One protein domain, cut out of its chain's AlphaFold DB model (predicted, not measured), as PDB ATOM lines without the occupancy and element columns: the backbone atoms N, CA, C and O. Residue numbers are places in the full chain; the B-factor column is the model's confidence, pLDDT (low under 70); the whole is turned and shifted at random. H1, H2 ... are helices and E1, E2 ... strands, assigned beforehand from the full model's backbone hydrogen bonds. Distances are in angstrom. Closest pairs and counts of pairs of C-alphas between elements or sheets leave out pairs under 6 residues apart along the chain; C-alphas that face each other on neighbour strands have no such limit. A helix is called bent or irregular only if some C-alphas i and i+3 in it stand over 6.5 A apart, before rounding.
ATOM      1  N   SER A  11       7.049 -23.784 -13.230       66.44
ATOM      2  CA  SER A  11       6.655 -22.568 -13.955       66.44
ATOM      3  C   SER A  11       7.115 -22.510 -15.418       66.44
ATOM      4  O   SER A  11       6.632 -21.668 -16.167       66.44
ATOM      5  N   GLN A  12       8.031 -23.385 -15.838       67.62
ATOM      6  CA  GLN A  12       8.565 -23.434 -17.208       67.62
ATOM      7  C   GLN A  12       8.094 -24.667 -17.989       67.62
ATOM      8  O   GLN A  12       8.524 -24.902 -19.118       67.62
ATOM      9  N   ILE A  13       7.265 -25.507 -17.373       69.00
ATOM     10  CA  ILE A  13       6.734 -26.719 -17.988       69.00
ATOM     11  C   ILE A  13       5.346 -26.374 -18.531       69.00
ATOM     12  O   ILE A  13       4.565 -25.703 -17.869       69.00
ATOM     13  N   THR A  14       5.022 -26.810 -19.746       68.69
ATOM     14  CA  THR A  14       3.660 -26.655 -20.274       68.69
ATOM     15  C   THR A  14       2.797 -27.807 -19.764       68.69
ATOM     16  O   THR A  14       3.143 -28.975 -19.962       68.69
ATOM     17  N   LYS A  15       1.689 -27.482 -19.087       71.12
ATOM     18  CA  LYS A  15       0.729 -28.467 -18.570       71.12
ATOM     19  C   LYS A  15       0.129 -29.288 -19.719       71.12
ATOM     20  O   LYS A  15      -0.286 -28.717 -20.722       71.12
ATOM     21  N   GLY A  16       0.038 -30.608 -19.555       66.19
ATOM     22  CA  GLY A  16      -0.602 -31.491 -20.542       66.19
ATOM     23  C   GLY A  16       0.248 -31.820 -21.775       66.19
ATOM     24  O   GLY A  16      -0.283 -32.328 -22.757       66.19
ATOM     25  N   CYS A  17       1.558 -31.555 -21.739       65.06
ATOM     26  CA  CYS A  17       2.492 -31.908 -22.816       65.06
ATOM     27  C   CYS A  17       2.746 -33.427 -22.922       65.06
ATOM     28  O   CYS A  17       3.324 -33.895 -23.901       65.06
ATOM     29  N   TYR A  18       2.338 -34.214 -21.923       72.50
ATOM     30  CA  TYR A  18       2.483 -35.664 -21.953       72.50
ATOM     31  C   TYR A  18       1.335 -36.318 -22.738       72.50
ATOM     32  O   TYR A  18       0.179 -36.296 -22.305       72.50
ATOM     33  N   SER A  19       1.631 -36.899 -23.903       67.50
ATOM     34  CA  SER A  19       0.635 -37.601 -24.732       67.50
ATOM     35  C   SER A  19       0.467 -39.073 -24.364       67.50
ATOM     36  O   SER A  19      -0.519 -39.682 -24.768       67.50
ATOM     37  N   ASP A  20       1.402 -39.639 -23.604       77.00
ATOM     38  CA  ASP A  20       1.364 -41.050 -23.245       77.00
ATOM     39  C   ASP A  20       0.328 -41.340 -22.152       77.00
ATOM     40  O   ASP A  20      -0.101 -40.454 -21.401       77.00
ATOM     41  N   SER A  21      -0.093 -42.598 -22.079       84.06
ATOM     42  CA  SER A  21      -1.090 -43.068 -21.106       84.06
ATOM     43  C   SER A  21      -0.449 -43.555 -19.809       84.06
ATOM     44  O   SER A  21      -1.128 -43.724 -18.794       84.06
ATOM     45  N   SER A  22       0.863 -43.777 -19.829       86.12
ATOM     46  CA  SER A  22       1.658 -44.301 -18.725       86.12
ATOM     47  C   SER A  22       2.945 -43.504 -18.578       86.12
ATOM     48  O   SER A  22       3.561 -43.164 -19.573       86.12
ATOM     49  N   TYR A  23       3.368 -43.214 -17.351       86.38
ATOM     50  CA  TYR A  23       4.564 -42.449 -17.007       86.38
ATOM     51  C   TYR A  23       5.481 -43.280 -16.110       86.38
ATOM     52  O   TYR A  23       5.049 -43.786 -15.074       86.38
ATOM     53  N   THR A  24       6.755 -43.392 -16.477       86.81
ATOM     54  CA  THR A  24       7.761 -44.071 -15.653       86.81
ATOM     55  C   THR A  24       8.377 -43.085 -14.671       86.81
ATOM     56  O   THR A  24       9.037 -42.129 -15.066       86.81
ATOM     57  N   VAL A  25       8.180 -43.331 -13.378       86.25
ATOM     58  CA  VAL A  25       8.690 -42.492 -12.289       86.25
ATOM     59  C   VAL A  25      10.217 -42.475 -12.300       86.25
ATOM     60  O   VAL A  25      10.866 -43.504 -12.100       86.25
ATOM     61  N   GLY A  26      10.799 -41.294 -12.469       79.00
ATOM     62  CA  GLY A  26      12.223 -41.049 -12.310       79.00
ATOM     63  C   GLY A  26      12.629 -40.795 -10.859       79.00
ATOM     64  O   GLY A  26      11.813 -40.550  -9.968       79.00
ATOM     65  N   GLN A  27      13.939 -40.824 -10.610       74.50
ATOM     66  CA  GLN A  27      14.483 -40.378  -9.332       74.50
ATOM     67  C   GLN A  27      14.139 -38.896  -9.143       74.50
ATOM     68  O   GLN A  27      14.408 -38.090 -10.032       74.50
ATOM     69  N   PHE A  28      13.545 -38.570  -7.989       75.44
ATOM     70  CA  PHE A  28      13.063 -37.233  -7.610       75.44
ATOM     71  C   PHE A  28      11.752 -36.758  -8.266       75.44
ATOM     72  O   PHE A  28      11.344 -35.619  -8.026       75.44
ATOM     73  N   ASP A  29      11.053 -37.614  -9.014       81.00
ATOM     74  CA  ASP A  29       9.714 -37.287  -9.506       81.00
ATOM     75  C   ASP A  29       8.663 -37.379  -8.392       81.00
ATOM     76  O   ASP A  29       8.745 -38.192  -7.466       81.00
ATOM     77  N   THR A  30       7.641 -36.533  -8.495       82.69
ATOM     78  CA  THR A  30       6.507 -36.506  -7.568       82.69
ATOM     79  C   THR A  30       5.199 -36.655  -8.328       82.69
ATOM     80  O   THR A  30       5.088 -36.230  -9.476       82.69
ATOM     81  N   LEU A  31       4.174 -37.202  -7.672       82.94
ATOM     82  CA  LEU A  31       2.816 -37.310  -8.224       82.94
ATOM     83  C   LEU A  31       2.284 -35.955  -8.720       82.94
ATOM     84  O   LEU A  31       1.589 -35.892  -9.731       82.94
ATOM     85  N   TYR A  32       2.673 -34.869  -8.047       84.06
ATOM     86  CA  TYR A  32       2.368 -33.498  -8.452       84.06
ATOM     87  C   TYR A  32       3.015 -33.105  -9.782       84.06
ATOM     88  O   TYR A  32       2.331 -32.559 -10.645       84.06
ATOM     89  N   LEU A  33       4.307 -33.399  -9.973       81.06
ATOM     90  CA  LEU A  33       4.988 -33.149 -11.246       81.06
ATOM     91  C   LEU A  33       4.316 -33.908 -12.389       81.06
ATOM     92  O   LEU A  33       4.083 -33.344 -13.455       81.06
ATOM     93  N   ILE A  34       4.018 -35.182 -12.154       81.62
ATOM     94  CA  ILE A  34       3.453 -36.072 -13.165       81.62
ATOM     95  C   ILE A  34       2.065 -35.573 -13.561       81.62
ATOM     96  O   ILE A  34       1.816 -35.377 -14.744       81.62
ATOM     97  N   GLY A  35       1.214 -35.245 -12.584       84.25
ATOM     98  CA  GLY A  35      -0.084 -34.617 -12.840       84.25
ATOM     99  C   GLY A  35       0.031 -33.322 -13.632       84.25
ATOM    100  O   GLY A  35      -0.676 -33.110 -14.617       84.25
ATOM    101  N   TYR A  36       0.992 -32.475 -13.281       82.94
ATOM    102  CA  TYR A  36       1.226 -31.248 -14.025       82.94
ATOM    103  C   TYR A  36       1.617 -31.520 -15.491       82.94
ATOM    104  O   TYR A  36       1.046 -30.930 -16.406       82.94
ATOM    105  N   LEU A  37       2.532 -32.459 -15.742       80.38
ATOM    106  CA  LEU A  37       2.959 -32.839 -17.094       80.38
ATOM    107  C   LEU A  37       1.820 -33.427 -17.931       80.38
ATOM    108  O   LEU A  37       1.713 -33.131 -19.121       80.38
ATOM    109  N   THR A  38       0.962 -34.235 -17.318       82.12
ATOM    110  CA  THR A  38      -0.126 -34.955 -17.995       82.12
ATOM    111  C   THR A  38      -1.399 -34.129 -18.096       82.12
ATOM    112  O   THR A  38      -2.295 -34.453 -18.866       82.12
ATOM    113  N   GLY A  39      -1.461 -33.021 -17.359       83.62
ATOM    114  CA  GLY A  39      -2.643 -32.181 -17.255       83.62
ATOM    115  C   GLY A  39      -3.678 -32.686 -16.246       83.62
ATOM    116  O   GLY A  39      -4.731 -32.063 -16.113       83.62
ATOM    117  N   THR A  40      -3.360 -33.751 -15.516       84.19
ATOM    118  CA  THR A  40      -4.227 -34.463 -14.570       84.19
ATOM    119  C   THR A  40      -3.916 -34.046 -13.125       84.19
ATOM    120  O   THR A  40      -2.841 -33.530 -12.829       84.19
ATOM    121  N   SER A  41      -4.826 -34.269 -12.179       87.25
ATOM    122  CA  SER A  41      -4.516 -34.039 -10.759       87.25
ATOM    123  C   SER A  41      -3.738 -35.215 -10.164       87.25
ATOM    124  O   SER A  41      -3.990 -36.371 -10.506       87.25
ATOM    125  N   ALA A  42      -2.834 -34.941  -9.217       85.19
ATOM    126  CA  ALA A  42      -2.129 -35.983  -8.462       85.19
ATOM    127  C   ALA A  42      -3.108 -36.982  -7.816       85.19
ATOM    128  O   ALA A  42      -2.856 -38.180  -7.816       85.19
ATOM    129  N   GLU A  43      -4.249 -36.501  -7.321       87.56
ATOM    130  CA  GLU A  43      -5.320 -37.323  -6.747       87.56
ATOM    131  C   GLU A  43      -5.961 -38.256  -7.775       87.56
ATOM    132  O   GLU A  43      -6.188 -39.426  -7.485       87.56
ATOM    133  N   GLN A  44      -6.200 -37.764  -8.993       88.12
ATOM    134  CA  GLN A  44      -6.718 -38.587 -10.085       88.12
ATOM    135  C   GLN A  44      -5.715 -39.662 -10.483       88.12
ATOM    136  O   GLN A  44      -6.103 -40.813 -10.619       88.12
ATOM    137  N   ILE A  45      -4.430 -39.324 -10.615       86.81
ATOM    138  CA  ILE A  45      -3.379 -40.311 -10.904       86.81
ATOM    139  C   ILE A  45      -3.302 -41.340  -9.776       86.81
ATOM    140  O   ILE A  45      -3.186 -42.536 -10.037       86.81
ATOM    141  N   ALA A  46      -3.385 -40.891  -8.526       87.62
ATOM    142  CA  ALA A  46      -3.360 -41.763  -7.366       87.62
ATOM    143  C   ALA A  46      -4.542 -42.750  -7.394       87.62
ATOM    144  O   ALA A  46      -4.327 -43.961  -7.364       87.62
ATOM    145  N   ALA A  47      -5.763 -42.250  -7.596       88.44
ATOM    146  CA  ALA A  47      -6.965 -43.067  -7.751       88.44
ATOM    147  C   ALA A  47      -6.862 -44.040  -8.939       88.44
ATOM    148  O   ALA A  47      -7.172 -45.222  -8.804       88.44
ATOM    149  N   LEU A  48      -6.355 -43.574 -10.082       88.75
ATOM    150  CA  LEU A  48      -6.189 -44.372 -11.298       88.75
ATOM    151  C   LEU A  48      -5.203 -45.535 -11.101       88.75
ATOM    152  O   LEU A  48      -5.372 -46.611 -11.673       88.75
ATOM    153  N   ASN A  49      -4.181 -45.332 -10.269       87.56
ATOM    154  CA  ASN A  49      -3.172 -46.340  -9.946       87.56
ATOM    155  C   ASN A  49      -3.462 -47.107  -8.652       87.56
ATOM    156  O   ASN A  49      -2.639 -47.926  -8.255       87.56
ATOM    157  N   ASN A  50      -4.612 -46.875  -8.007       88.00
ATOM    158  CA  ASN A  50      -4.945 -47.443  -6.695       88.00
ATOM    159  C   ASN A  50      -3.843 -47.194  -5.640       88.00
ATOM    160  O   ASN A  50      -3.536 -48.055  -4.816       88.00
ATOM    161  N   ILE A  51      -3.229 -46.011  -5.677       86.81
ATOM    162  CA  ILE A  51      -2.232 -45.551  -4.704       86.81
ATOM    163  C   ILE A  51      -2.739 -44.300  -3.988       86.81
ATOM    164  O   ILE A  51      -3.682 -43.651  -4.431       86.81
ATOM    165  N   SER A  52      -2.084 -43.927  -2.893       84.06
ATOM    166  CA  SER A  52      -2.366 -42.671  -2.198       84.06
ATOM    167  C   SER A  52      -1.465 -41.555  -2.718       84.06
ATOM    168  O   SER A  52      -0.314 -41.786  -3.089       84.06
ATOM    169  N   THR A  53      -1.943 -40.311  -2.672       76.12
ATOM    170  CA  THR A  53      -1.129 -39.119  -2.981       76.12
ATOM    171  C   THR A  53       0.073 -38.961  -2.046       76.12
ATOM    172  O   THR A  53       1.088 -38.382  -2.426       76.12
ATOM    173  N   THR A  54      -0.023 -39.527  -0.841       76.06
ATOM    174  CA  THR A  54       1.044 -39.605   0.169       76.06
ATOM    175  C   THR A  54       1.977 -40.806  -0.033       76.06
ATOM    176  O   THR A  54       2.991 -40.928   0.657       76.06
ATOM    177  N   THR A  55       1.659 -41.726  -0.950       76.38
ATOM    178  CA  THR A  55       2.499 -42.898  -1.206       76.38
ATOM    179  C   THR A  55       3.826 -42.447  -1.800       76.38
ATOM    180  O   THR A  55       3.872 -41.751  -2.815       76.38
TER     181      THR A  55
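This is residues 11 to 55 of the 66 residues of the protein "Lipoprotein" of Bibersteinia trehalosi USDA-ARS-USMARC-188 (UniProt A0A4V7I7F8). Two short helices, H1 and H2, make a small core in which H2 starts beside the middle of H1 and runs off at about a right angle to it, while an open loop with the short strand E1 in it arches past one side of H1. Residues 11 to 21 lead into this loop with no named element, and residues 49 to 55 fold back beside H2. The printed part has 45 residues, with one named strand and two named helices in the order E1, H1, H2. The class is mostly helix, though only 18 of the 45 residues are in named elements. The whole is compact, with a radius of gyration of the C-alphas of 10.0 A and spans of 27 by 20 by 17 A.

The printed part begins at Ser 11, with its C-alpha at (6.655, -22.568, -13.955). E1 is residues 22 to 24, Ser 22 to Thr 24, and begins at C-alpha 22, at (1.658, -44.301, -18.725). H1 is residues 31 to 38, Leu 31 to Thr 38, and measures 10.5 A from first to last C-alpha. H2 is residues 42 to 48, Ala 42 to Leu 48, and measures 9.7 A; it ends at C-alpha 48, at (-6.189, -44.372, -11.298). Neither helix is bent.

H1 and H2 touch, with 7 pairs of C-alphas within 8 A. Their closest C-alphas are those of Gly 35 and Ala 42, 5.0 A apart. Their lines are about perpendicular, at 83 degrees, and their centres are 10.1 A apart. The link between them, residues 39 to 41, is tight. E1 and H1 have 1 pair of C-alphas within 8 A, those of Tyr 23 and Ile 34, 7.5 A apart. E1 and H2 are apart. E1 pairs with no named strand. In H1 and H2 every O i to N i+4 pair is within hydrogen-bond range.

The two C-alphas farthest apart are those of Gln 12 and Asn 50, 29.5 A, and the outline is rounded. The first and last printed C-alphas, of Ser 11 and Thr 55, are 24.4 A apart. The printed part has no cut. The link from E1 to H1, of 6 residues, is short, and no link between named elements is long. The mean pLDDT of the printed part is 80.3. The model's confidence is low, under 70, at residues 11 to 14, residues 16 to 17 and residue 19.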